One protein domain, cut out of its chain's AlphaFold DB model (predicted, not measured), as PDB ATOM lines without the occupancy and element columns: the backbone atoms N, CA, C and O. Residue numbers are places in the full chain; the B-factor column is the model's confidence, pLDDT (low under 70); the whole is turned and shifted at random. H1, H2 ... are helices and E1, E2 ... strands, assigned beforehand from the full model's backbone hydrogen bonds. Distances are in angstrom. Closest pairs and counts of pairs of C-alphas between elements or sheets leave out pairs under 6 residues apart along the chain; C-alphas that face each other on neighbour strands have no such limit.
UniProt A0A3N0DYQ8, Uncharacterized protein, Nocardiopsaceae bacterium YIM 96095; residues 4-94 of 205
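This is residues 4 to 94 of the 205 residues of an uncharacterized protein of Nocardiopsaceae bacterium YIM 96095 (UniProt A0A3N0DYQ8). A helical hairpin of H1 and H2 forms one side of a small body, H5 crosses the later part of H2, and the short helices H3 and H4 complete the other side. A small strand hairpin, E1 and E2, sits at one end beside residues 4 to 11 of H1. The printed part has 91 residues, with five named helices and two named strands in the order H1, H2, E1, E2, H3, H4, H5; the two-stranded sheet is antiparallel. It is mostly helix and compact, with a radius of gyration of the C-alphas of 12.1 A and spans of 36 by 31 by 20 A.

H1, residues 4 to 19, touches H2, residues 25 to 38, at Ala 14 and Phe 28, their closest C-alphas, 5.0 A apart; they run opposite ways at a shallow tilt of 33 degrees, only just short of steep. E1, residues 43 to 45, is antiparallel to E2, residues 51 to 53, with N 44 and O 52 at 3.1 A. H3, residues 57 to 62, only just touches H4, residues 71 to 77, with 3 pairs of C-alphas within 8 A, the closest Ile 61 and Pro 71 at 6.5 A. H5, residues 82 to 93, touches residues 33 to 36 of H2 alone, closest at the C-alphas of Arg 33 and Leu 84, 6.9 A. In the five helices every O i to N i+4 pair is within hydrogen-bond range.

H1 begins at C-alpha 4 (27.246, 43.954, -22.605) and is 23.1 A long; H2 is 19.5 A. H5, 15.9 A, ends at C-alpha 93 (19.455, 22.281, -34.275).

The C-alphas farthest apart, Gly 49 and Pro 82, are 36.6 A apart. The printed part has no cut and no long link. Confidence is under 70 at 17 residues, among them 16 to 25.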
ATOM      1  N   HIS A   4      26.514  44.199 -21.364       57.00
ATOM      2  CA  HIS A   4      27.246  43.954 -22.605       57.00
ATOM      3  C   HIS A   4      28.778  43.836 -22.453       57.00
ATOM      4  O   HIS A   4      29.382  43.069 -23.204       57.00
ATOM      5  N   ASP A   5      29.404  44.517 -21.482       58.84
ATOM      6  CA  ASP A   5      30.848  44.376 -21.193       58.84
ATOM      7  C   ASP A   5      31.154  43.016 -20.542       58.84
ATOM      8  O   ASP A   5      32.213  42.409 -20.754       58.84
ATOM      9  N   THR A   6      30.204  42.511 -19.753       67.00
ATOM     10  CA  THR A   6      30.312  41.217 -19.067       67.00
ATOM     11  C   THR A   6      30.226  40.065 -20.071       67.00
ATOM     12  O   THR A   6      31.017  39.123 -19.989       67.00
ATOM     13  N   ASN A   7      29.345  40.184 -21.072       73.38
ATOM     14  CA  ASN A   7      29.159  39.177 -22.123       73.38
ATOM     15  C   ASN A   7      30.418  39.003 -22.983       73.38
ATOM     16  O   ASN A   7      30.867  37.877 -23.197       73.38
ATOM     17  N   TRP A   8      31.044  40.105 -23.415       74.94
ATOM     18  CA  TRP A   8      32.293  40.029 -24.179       74.94
ATOM     19  C   TRP A   8      33.419  39.356 -23.387       74.94
ATOM     20  O   TRP A   8      34.132  38.512 -23.923       74.94
ATOM     21  N   THR A   9      33.568  39.693 -22.104       74.94
ATOM     22  CA  THR A   9      34.618  39.110 -21.251       74.94
ATOM     23  C   THR A   9      34.486  37.584 -21.168       74.94
ATOM     24  O   THR A   9      35.485  36.860 -21.172       74.94
ATOM     25  N   LEU A  10      33.248  37.088 -21.151       74.62
ATOM     26  CA  LEU A  10      32.932  35.665 -21.121       74.62
ATOM     27  C   LEU A  10      33.236  34.978 -22.469       74.62
ATOM     28  O   LEU A  10      33.850  33.909 -22.484       74.62
ATOM     29  N   ILE A  11      32.911  35.628 -23.591       75.75
ATOM     30  CA  ILE A  11      33.226  35.157 -24.954       75.75
ATOM     31  C   ILE A  11      34.741  35.124 -25.193       75.75
ATOM     32  O   ILE A  11      35.281  34.112 -25.636       75.75
ATOM     33  N   ALA A  12      35.450  36.196 -24.836       74.62
ATOM     34  CA  ALA A  12      36.897  36.299 -24.981       74.62
ATOM     35  C   ALA A  12      37.635  35.247 -24.141       74.62
ATOM     36  O   ALA A  12      38.628  34.675 -24.596       74.62
ATOM     37  N   SER A  13      37.135  34.949 -22.936       72.62
ATOM     38  CA  SER A  13      37.655  33.869 -22.090       72.62
ATOM     39  C   SER A  13      37.462  32.493 -22.738       72.62
ATOM     40  O   SER A  13      38.398  31.687 -22.763       72.62
ATOM     41  N   ALA A  14      36.290  32.238 -23.331       73.12
ATOM     42  CA  ALA A  14      36.003  30.995 -24.043       73.12
ATOM     43  C   ALA A  14      36.900  30.821 -25.287       73.12
ATOM     44  O   ALA A  14      37.578  29.800 -25.420       73.12
ATOM     45  N   ALA A  15      37.004  31.841 -26.143       73.00
ATOM     46  CA  ALA A  15      37.855  31.818 -27.339       73.00
ATOM     47  C   ALA A  15      39.358  31.692 -27.000       73.00
ATOM     48  O   ALA A  15      40.107  30.944 -27.637       73.00
ATOM     49  N   SER A  16      39.814  32.365 -25.937       69.94
ATOM     50  CA  SER A  16      41.203  32.268 -25.456       69.94
ATOM     51  C   SER A  16      41.537  30.899 -24.851       69.94
ATOM     52  O   SER A  16      42.705  30.508 -24.792       69.94
ATOM     53  N   SER A  17      40.524  30.179 -24.366       69.56
ATOM     54  CA  SER A  17      40.657  28.831 -23.802       69.56
ATOM     55  C   SER A  17      40.715  27.755 -24.886       69.56
ATOM     56  O   SER A  17      41.455  26.788 -24.738       69.56
ATOM     57  N   LEU A  18      40.016  27.966 -26.005       68.31
ATOM     58  CA  LEU A  18      40.104  27.143 -27.218       68.31
ATOM     59  C   LEU A  18      41.494  27.190 -27.871       68.31
ATOM     60  O   LEU A  18      41.974  26.185 -28.389       68.31
ATOM     61  N   THR A  19      42.152  28.348 -27.837       65.94
ATOM     62  CA  THR A  19      43.446  28.575 -28.506       65.94
ATOM     63  C   THR A  19      44.666  28.121 -27.697       65.94
ATOM     64  O   THR A  19      45.709  27.847 -28.283       65.94
ATOM     65  N   HIS A  20      44.564  28.012 -26.367       57.59
ATOM     66  CA  HIS A  20      45.693  27.696 -25.480       57.59
ATOM     67  C   HIS A  20      45.354  26.473 -24.608       57.59
ATOM     68  O   HIS A  20      44.712  26.599 -23.565       57.59
ATOM     69  N   GLY A  21      45.745  25.287 -25.084       51.62
ATOM     70  CA  GLY A  21      45.236  23.984 -24.642       51.62
ATOM     71  C   GLY A  21      45.521  23.507 -23.204       51.62
ATOM     72  O   GLY A  21      46.280  24.092 -22.433       51.62
ATOM     73  N   SER A  22      44.850  22.385 -22.912       49.16
ATOM     74  CA  SER A  22      44.843  21.466 -21.754       49.16
ATOM     75  C   SER A  22      44.350  21.971 -20.390       49.16
ATOM     76  O   SER A  22      43.408  21.384 -19.868       49.16
ATOM     77  N   GLN A  23      44.879  23.050 -19.801       51.69
ATOM     78  CA  GLN A  23      44.426  23.473 -18.453       51.69
ATOM     79  C   GLN A  23      43.118  24.295 -18.476       51.69
ATOM     80  O   GLN A  23      42.529  24.571 -17.434       51.69
ATOM     81  N   ARG A  24      42.663  24.709 -19.668       59.47
ATOM     82  CA  ARG A  24      41.539  25.642 -19.865       59.47
ATOM     83  C   ARG A  24      40.271  25.015 -20.450       59.47
ATOM     84  O   ARG A  24      39.290  25.730 -20.625       59.47
ATOM     85  N   LEU A  25      40.247  23.704 -20.707       66.75
ATOM     86  CA  LEU A  25      39.046  23.049 -21.243       66.75
ATOM     87  C   LEU A  25      37.868  23.110 -20.268       66.75
ATOM     88  O   LEU A  25      36.763  23.426 -20.689       66.75
ATOM     89  N   GLN A  26      38.098  22.894 -18.969       70.31
ATOM     90  CA  GLN A  26      37.017  22.987 -17.984       70.31
ATOM     91  C   GLN A  26      36.442  24.410 -17.909       70.31
ATOM     92  O   GLN A  26      35.231  24.595 -17.896       70.31
ATOM     93  N   ASN A  27      37.311  25.425 -17.977       73.00
ATOM     94  CA  ASN A  27      36.889  26.825 -18.024       73.00
ATOM     95  C   ASN A  27      36.112  27.145 -19.310       73.00
ATOM     96  O   ASN A  27      35.183  27.947 -19.276       73.00
ATOM     97  N   PHE A  28      36.477  26.520 -20.434       77.00
ATOM     98  CA  PHE A  28      35.724  26.617 -21.681       77.00
ATOM     99  C   PHE A  28      34.343  25.964 -21.559       77.00
ATOM    100  O   PHE A  28      33.363  26.581 -21.955       77.00
ATOM    101  N   ILE A  29      34.252  24.769 -20.973       77.44
ATOM    102  CA  ILE A  29      32.994  24.049 -20.725       77.44
ATOM    103  C   ILE A  29      32.058  24.893 -19.851       77.44
ATOM    104  O   ILE A  29      30.896  25.099 -20.201       77.44
ATOM    105  N   ASP A  30      32.569  25.450 -18.753       79.88
ATOM    106  CA  ASP A  30      31.771  26.286 -17.855       79.88
ATOM    107  C   ASP A  30      31.365  27.615 -18.515       79.88
ATOM    108  O   ASP A  30      30.229  28.068 -18.351       79.88
ATOM    109  N   ALA A  31      32.246  28.222 -19.318       80.06
ATOM    110  CA  ALA A  31      31.913  29.409 -20.104       80.06
ATOM    111  C   ALA A  31      30.866  29.106 -21.189       80.06
ATOM    112  O   ALA A  31      29.933  29.883 -21.367       80.06
ATOM    113  N   LEU A  32      30.965  27.965 -21.872       80.62
ATOM    114  CA  LEU A  32      30.014  27.531 -22.892       80.62
ATOM    115  C   LEU A  32      28.630  27.279 -22.291       80.62
ATOM    116  O   LEU A  32      27.633  27.748 -22.837       80.62
ATOM    117  N   ARG A  33      28.566  26.619 -21.129       81.75
ATOM    118  CA  ARG A  33      27.312  26.411 -20.393       81.75
ATOM    119  C   ARG A  33      26.648  27.750 -20.064       81.75
ATOM    120  O   ARG A  33      25.458  27.930 -20.309       81.75
ATOM    121  N   ARG A  34      27.423  28.728 -19.584       80.06
ATOM    122  CA  ARG A  34      26.911  30.081 -19.309       80.06
ATOM    123  C   ARG A  34      26.473  30.812 -20.576       80.06
ATOM    124  O   ARG A  34      25.404  31.409 -20.561       80.06
ATOM    125  N   LEU A  35      27.220  30.714 -21.681       82.94
ATOM    126  CA  LEU A  35      26.813  31.283 -22.973       82.94
ATOM    127  C   LEU A  35      25.450  30.746 -23.411       82.94
ATOM    128  O   LEU A  35      24.580  31.532 -23.787       82.94
ATOM    129  N   LEU A  36      25.259  29.426 -23.349       79.44
ATOM    130  CA  LEU A  36      24.023  28.766 -23.765       79.44
ATOM    131  C   LEU A  36      22.837  29.147 -22.870       79.44
ATOM    132  O   LEU A  36      21.786  29.525 -23.386       79.44
ATOM    133  N   HIS A  37      23.012  29.118 -21.546       78.69
ATOM    134  CA  HIS A  37      21.948  29.456 -20.597       78.69
ATOM    135  C   HIS A  37      21.589  30.946 -20.597       78.69
ATOM    136  O   HIS A  37      20.412  31.305 -20.646       78.69
ATOM    137  N   GLU A  38      22.593  31.822 -20.547       76.31
ATOM    138  CA  GLU A  38      22.404  33.274 -20.459       76.31
ATOM    139  C   GLU A  38      22.090  33.893 -21.838       76.31
ATOM    140  O   GLU A  38      21.783  35.076 -21.928       76.31
ATOM    141  N   ASN A  39      22.137  33.107 -22.928       76.25
ATOM    142  CA  ASN A  39      22.020  33.577 -24.318       76.25
ATOM    143  C   ASN A  39      22.979  34.738 -24.650       76.25
ATOM    144  O   ASN A  39      22.732  35.517 -25.572       76.25
ATOM    145  N   ALA A  40      24.092  34.845 -23.919       74.88
ATOM    146  CA  ALA A  40      25.015  35.977 -23.995       74.88
ATOM    147  C   ALA A  40      25.753  36.066 -25.347       74.88
ATOM    148  O   ALA A  40      26.335  37.097 -25.673       74.88
ATOM    149  N   TRP A  41      25.686  35.005 -26.158       79.06
ATOM    150  CA  TRP A  41      26.172  34.960 -27.538       79.06
ATOM    151  C   TRP A  41      25.287  35.721 -28.538       79.06
ATOM    152  O   TRP A  41      25.767  36.064 -29.615       79.06
ATOM    153  N   LYS A  42      24.011  35.994 -28.218       79.31
ATOM    154  CA  LYS A  42      23.070  36.641 -29.152       79.31
ATOM    155  C   LYS A  42      23.377  38.109 -29.387       79.31
ATOM    156  O   LYS A  42      23.182  38.587 -30.493       79.31
ATOM    157  N   SER A  43      23.821  38.828 -28.358       77.50
ATOM    158  CA  SER A  43      24.157  40.249 -28.444       77.50
ATOM    159  C   SER A  43      25.258  40.588 -27.444       77.50
ATOM    160  O   SER A  43      25.135  40.352 -26.237       77.50
ATOM    161  N   TYR A  44      26.347  41.163 -27.949       77.69
ATOM    162  CA  TYR A  44      27.424  41.700 -27.123       77.69
ATOM    163  C   TYR A  44      28.117  42.873 -27.814       77.69
ATOM    164  O   TYR A  44      28.068  43.038 -29.033       77.69
ATOM    165  N   THR A  45      28.777  43.704 -27.009       75.62
ATOM    166  CA  THR A  45      29.582  44.821 -27.508       75.62
ATOM    167  C   THR A  45      31.051  44.456 -27.382       75.62
ATOM    168  O   THR A  45      31.533  44.152 -26.294       75.62
ATOM    169  N   HIS A  46      31.762  44.451 -28.502       70.81
ATOM    170  CA  HIS A  46      33.198  44.217 -28.533       70.81
ATOM    171  C   HIS A  46      33.946  45.461 -27.989       70.81
ATOM    172  O   HIS A  46      33.461  46.582 -28.161       70.81
ATOM    173  N   PRO A  47      35.149  45.335 -27.386       68.00
ATOM    174  CA  PRO A  47      35.904  46.457 -26.804       68.00
ATOM    175  C   PRO A  47      36.272  47.580 -27.776       68.00
ATOM    176  O   PRO A  47      36.679  48.658 -27.359       68.00
ATOM    177  N   ASN A  48      36.148  47.330 -29.080       70.88
ATOM    178  CA  ASN A  48      36.309  48.335 -30.132       70.88
ATOM    179  C   ASN A  48      35.036  49.192 -30.330       70.88
ATOM    180  O   ASN A  48      34.987  49.980 -31.268       70.88
ATOM    181  N   GLY A  49      34.006  49.012 -29.495       72.25
ATOM    182  CA  GLY A  49      32.712  49.690 -29.581       72.25
ATOM    183  C   GLY A  49      31.747  49.095 -30.613       72.25
ATOM    184  O   GLY A  49      30.685  49.670 -30.841       72.25
ATOM    185  N   THR A  50      32.088  47.968 -31.248       76.06
ATOM    186  CA  THR A  50      31.238  47.330 -32.267       76.06
ATOM    187  C   THR A  50      30.229  46.403 -31.602       76.06
ATOM    188  O   THR A  50      30.606  45.500 -30.855       76.06
ATOM    189  N   HIS A  51      28.942  46.614 -31.871       75.50
ATOM    190  CA  HIS A  51      27.880  45.723 -31.418       75.50
ATOM    191  C   HIS A  51      27.714  44.568 -32.408       75.50
ATOM    192  O   HIS A  51      27.489  44.801 -33.598       75.50
ATOM    193  N   HIS A  52      27.806  43.337 -31.914       75.12
ATOM    194  CA  HIS A  52      27.560  42.135 -32.696       75.12
ATOM    195  C   HIS A  52      26.272  41.477 -32.218       75.12
ATOM    196  O   HIS A  52      26.086  41.261 -31.020       75.12
ATOM    197  N   GLU A  53      25.398  41.161 -33.170       77.69
ATOM    198  CA  GLU A  53      24.165  40.421 -32.938       77.69
ATOM    199  C   GLU A  53      24.168  39.167 -33.809       77.69
ATOM    200  O   GLU A  53      24.438  39.239 -35.010       77.69
ATOM    201  N   PHE A  54      23.888  38.020 -33.198       76.31
ATOM    202  CA  PHE A  54      23.850  36.728 -33.868       76.31
ATOM    203  C   PHE A  54      22.478  36.095 -33.688       76.31
ATOM    204  O   PHE A  54      22.023  35.852 -32.569       76.31
ATOM    205  N   THR A  55      21.841  35.775 -34.810       73.19
ATOM    206  CA  THR A  55      20.569  35.047 -34.827       73.19
ATOM    207  C   THR A  55      20.788  33.554 -34.583       73.19
ATOM    208  O   THR A  55      19.985  32.919 -33.901       73.19
ATOM    209  N   HIS A  56      21.896  32.997 -35.088       76.19
ATOM    210  CA  HIS A  56      22.208  31.574 -34.980       76.19
ATOM    211  C   HIS A  56      23.482  31.332 -34.179       76.19
ATOM    212  O   HIS A  56      24.491  32.020 -34.336       76.19
ATOM    213  N   PHE A  57      23.450  30.290 -33.348       77.75
ATOM    214  CA  PHE A  57      24.609  29.913 -32.547       77.75
ATOM    215  C   PHE A  57      25.762  29.383 -33.409       77.75
ATOM    216  O   PHE A  57      26.924  29.619 -33.095       77.75
ATOM    217  N   ALA A  58      25.441  28.719 -34.525       74.56
ATOM    218  CA  ALA A  58      26.430  28.278 -35.508       74.56
ATOM    219  C   ALA A  58      27.212  29.466 -36.092       74.56
ATOM    220  O   ALA A  58      28.441  29.430 -36.113       74.56
ATOM    221  N   ASP A  59      26.507  30.549 -36.450       74.56
ATOM    222  CA  ASP A  59      27.133  31.771 -36.961       74.56
ATOM    223  C   ASP A  59      28.109  32.346 -35.931       74.56
ATOM    224  O   ASP A  59      29.228  32.697 -36.282       74.56
ATOM    225  N   PHE A  60      27.725  32.378 -34.650       82.12
ATOM    226  CA  PHE A  60      28.593  32.824 -33.556       82.12
ATOM    227  C   PHE A  60      29.833  31.931 -33.365       82.12
ATOM    228  O   PHE A  60      30.927  32.438 -33.106       82.12
ATOM    229  N   ILE A  61      29.689  30.610 -33.490       79.12
ATOM    230  CA  ILE A  61      30.809  29.673 -33.342       79.12
ATOM    231  C   ILE A  61      31.859  29.910 -34.434       79.12
ATOM    232  O   ILE A  61      33.049  30.007 -34.126       79.12
ATOM    233  N   GLU A  62      31.419  30.064 -35.681       74.56
ATOM    234  CA  GLU A  62      32.303  30.215 -36.841       74.56
ATOM    235  C   GLU A  62      32.831  31.649 -37.012       74.56
ATOM    236  O   GLU A  62      33.872  31.863 -37.644       74.56
ATOM    237  N   HIS A  63      32.161  32.650 -36.428       77.06
ATOM    238  CA  HIS A  63      32.538  34.048 -36.617       77.06
ATOM    239  C   HIS A  63      33.922  34.378 -36.025       77.06
ATOM    240  O   HIS A  63      34.215  33.989 -34.889       77.06
ATOM    241  N   PRO A  64      34.745  35.203 -36.709       70.88
ATOM    242  CA  PRO A  64      36.040  35.663 -36.194       70.88
ATOM    243  C   PRO A  64      35.962  36.419 -34.863       70.88
ATOM    244  O   PRO A  64      36.914  36.397 -34.089       70.88
ATOM    245  N   HIS A  65      34.839  37.091 -34.594       70.75
ATOM    246  CA  HIS A  65      34.609  37.805 -33.332       70.75
ATOM    247  C   HIS A  65      33.877  36.969 -32.274       70.75
ATOM    248  O   HIS A  65      33.641  37.486 -31.183       70.75
ATOM    249  N   GLY A  66      33.509  35.723 -32.587       77.94
ATOM    250  CA  GLY A  66      32.870  34.782 -31.669       77.94
ATOM    251  C   GLY A  66      33.873  33.762 -31.133       77.94
ATOM    252  O   GLY A  66      34.836  34.139 -30.465       77.94
ATOM    253  N   LEU A  67      33.660  32.472 -31.411       73.69
ATOM    254  CA  LEU A  67      34.586  31.412 -30.976       73.69
ATOM    255  C   LEU A  67      35.659  31.062 -32.013       73.69
ATOM    256  O   LEU A  67      36.617  30.375 -31.656       73.69
ATOM    257  N   HIS A  68      35.514  31.535 -33.257       77.56
ATOM    258  CA  HIS A  68      36.399  31.221 -34.383       77.56
ATOM    259  C   HIS A  68      36.760  29.726 -34.453       77.56
ATOM    260  O   HIS A  68      37.913  29.335 -34.646       77.56
ATOM    261  N   ALA A  69      35.759  28.884 -34.228       75.12
ATOM    262  CA  ALA A  69      35.884  27.440 -34.180       75.12
ATOM    263  C   ALA A  69      34.832  26.816 -35.095       75.12
ATOM    264  O   ALA A  69      33.866  27.453 -35.498       75.12
ATOM    265  N   THR A  70      35.010  25.545 -35.421       74.19
ATOM    266  CA  THR A  70      33.973  24.773 -36.109       74.19
ATOM    267  C   THR A  70      33.018  24.154 -35.085       74.19
ATOM    268  O   THR A  70      33.458  23.760 -33.996       74.19
ATOM    269  N   PRO A  71      31.729  23.965 -35.419       74.75
ATOM    270  CA  PRO A  71      30.785  23.255 -34.553       74.75
ATOM    271  C   PRO A  71      31.292  21.867 -34.140       74.75
ATOM    272  O   PRO A  71      31.079  21.427 -33.013       74.75
ATOM    273  N   GLN A  72      32.038  21.199 -35.026       70.06
ATOM    274  CA  GLN A  72      32.647  19.903 -34.741       70.06
ATOM    275  C   GLN A  72      33.760  19.985 -33.687       70.06
ATOM    276  O   GLN A  72      33.844  19.115 -32.826       70.06
ATOM    277  N   GLN A  73      34.596  21.028 -33.713       72.25
ATOM    278  CA  GLN A  73      35.607  21.243 -32.672       72.25
ATOM    279  C   GLN A  73      34.955  21.456 -31.307       72.25
ATOM    280  O   GLN A  73      35.395  20.858 -30.331       72.25
ATOM    281  N   VAL A  74      33.873  22.239 -31.243       76.94
ATOM    282  CA  VAL A  74      33.138  22.453 -29.989       76.94
ATOM    283  C   VAL A  74      32.498  21.149 -29.504       76.94
ATOM    284  O   VAL A  74      32.640  20.816 -28.331       76.94
ATOM    285  N   ARG A  75      31.890  20.357 -30.402       75.50
ATOM    286  CA  ARG A  75      31.337  19.024 -30.084       75.50
ATOM    287  C   ARG A  75      32.378  18.069 -29.515       75.50
ATOM    288  O   ARG A  75      32.112  17.405 -28.521       75.50
ATOM    289  N   ASN A  76      33.565  18.025 -30.114       74.81
ATOM    290  CA  ASN A  76      34.645  17.161 -29.641       74.81
ATOM    291  C   ASN A  76      35.115  17.548 -28.227       74.81
ATOM    292  O   ASN A  76      35.524  16.678 -27.467       74.81
ATOM    293  N   LEU A  77      35.041  18.834 -27.861       76.00
ATOM    294  CA  LEU A  77      35.440  19.326 -26.536       76.00
ATOM    295  C   LEU A  77      34.410  19.033 -25.442       76.00
ATOM    296  O   LEU A  77      34.782  18.937 -24.277       76.00
ATOM    297  N   VAL A  78      33.133  18.899 -25.803       76.62
ATOM    298  CA  VAL A  78      32.047  18.575 -24.863       76.62
ATOM    299  C   VAL A  78      31.666  17.097 -24.877       76.62
ATOM    300  O   VAL A  78      30.692  16.717 -24.240       76.62
ATOM    301  N   HIS A  79      32.428  16.254 -25.580       72.62
ATOM    302  CA  HIS A  79      32.143  14.824 -25.715       72.62
ATOM    303  C   HIS A  79      31.980  14.113 -24.358       72.62
ATOM    304  O   HIS A  79      31.127  13.240 -24.219       72.62
ATOM    305  N   ASP A  80      32.756  14.520 -23.351       73.25
ATOM    306  CA  ASP A  80      32.743  13.906 -22.019       73.25
ATOM    307  C   ASP A  80      31.593  14.410 -21.115       73.25
ATOM    308  O   ASP A  80      31.360  13.840 -20.048       73.25
ATOM    309  N   ASP A  81      30.841  15.439 -21.537       72.00
ATOM    310  CA  ASP A  81      29.640  15.949 -20.856       72.00
ATOM    311  C   ASP A  81      28.395  15.750 -21.752       72.00
ATOM    312  O   ASP A  81      28.053  16.616 -22.567       72.00
ATOM    313  N   PRO A  82      27.679  14.616 -21.617       69.56
ATOM    314  CA  PRO A  82      26.544  14.286 -22.480       69.56
ATOM    315  C   PRO A  82      25.363  15.253 -22.327       69.56
ATOM    316  O   PRO A  82      24.561  15.388 -23.255       69.56
ATOM    317  N   GLN A  83      25.243  15.937 -21.185       72.88
ATOM    318  CA  GLN A  83      24.190  16.924 -20.975       72.88
ATOM    319  C   GLN A  83      24.500  18.200 -21.762       72.88
ATOM    320  O   GLN A  83      23.660  18.666 -22.533       72.88
ATOM    321  N   LEU A  84      25.728  18.713 -21.644       74.50
ATOM    322  CA  LEU A  84      26.161  19.892 -22.391       74.50
ATOM    323  C   LEU A  84      26.197  19.633 -23.902       74.50
ATOM    324  O   LEU A  84      25.823  20.508 -24.680       74.50
ATOM    325  N   ALA A  85      26.585  18.429 -24.330       75.31
ATOM    326  CA  ALA A  85      26.518  18.026 -25.733       75.31
ATOM    327  C   ALA A  85      25.077  18.067 -26.272       75.31
ATOM    328  O   ALA A  85      24.842  18.594 -27.359       75.31
ATOM    329  N   SER A  86      24.097  17.591 -25.495       72.94
ATOM    330  CA  SER A  86      22.682  17.674 -25.877       72.94
ATOM    331  C   SER A  86      22.166  19.116 -25.927       72.94
ATOM    332  O   SER A  86      21.355  19.436 -26.797       72.94
ATOM    333  N   GLU A  87      22.591  19.984 -25.007       76.06
ATOM    334  CA  GLU A  87      22.210  21.406 -24.992       76.06
ATOM    335  C   GLU A  87      22.824  22.164 -26.179       76.06
ATOM    336  O   GLU A  87      22.137  22.942 -26.846       76.06
ATOM    337  N   LEU A  88      24.088  21.876 -26.495       80.81
ATOM    338  CA  LEU A  88      24.782  22.377 -27.676       80.81
ATOM    339  C   LEU A  88      24.074  21.934 -28.961       80.81
ATOM    340  O   LEU A  88      23.811  22.756 -29.837       80.81
ATOM    341  N   ASP A  89      23.727  20.651 -29.070       73.31
ATOM    342  CA  ASP A  89      23.017  20.125 -30.233       73.31
ATOM    343  C   ASP A  89      21.612  20.715 -30.365       73.31
ATOM    344  O   ASP A  89      21.187  20.998 -31.481       73.31
ATOM    345  N   ALA A  90      20.905  20.972 -29.261       75.38
ATOM    346  CA  ALA A  90      19.621  21.669 -29.292       75.38
ATOM    347  C   ALA A  90      19.768  23.127 -29.767       75.38
ATOM    348  O   ALA A  90      18.971  23.588 -30.588       75.38
ATOM    349  N   ALA A  91      20.807  23.834 -29.310       73.94
ATOM    350  CA  ALA A  91      21.107  25.201 -29.738       73.94
ATOM    351  C   ALA A  91      21.527  25.282 -31.216       73.94
ATOM    352  O   ALA A  91      21.158  26.227 -31.912       73.94
ATOM    353  N   LEU A  92      22.247  24.273 -31.717       73.06
ATOM    354  CA  LEU A  92      22.636  24.149 -33.127       73.06
ATOM    355  C   LEU A  92      21.477  23.682 -34.024       73.06
ATOM    356  O   LEU A  92      21.349  24.137 -35.160       73.06
ATOM    357  N   ALA A  93      20.610  22.793 -33.533       66.12
ATOM    358  CA  ALA A  93      19.455  22.281 -34.275       66.12
ATOM    359  C   ALA A  93      18.299  23.291 -34.360       66.12
ATOM    360  O   ALA A  93      17.411  23.142 -35.201       66.12
ATOM    361  N   GLY A  94      18.309  24.312 -33.500       49.94
ATOM    362  CA  GLY A  94      17.178  25.190 -33.224       49.94
ATOM    363  C   GLY A  94      16.613  26.000 -34.391       49.94
ATOM    364  O   GLY A  94      15.493  26.475 -34.244       49.94
TER     365      GLY A  94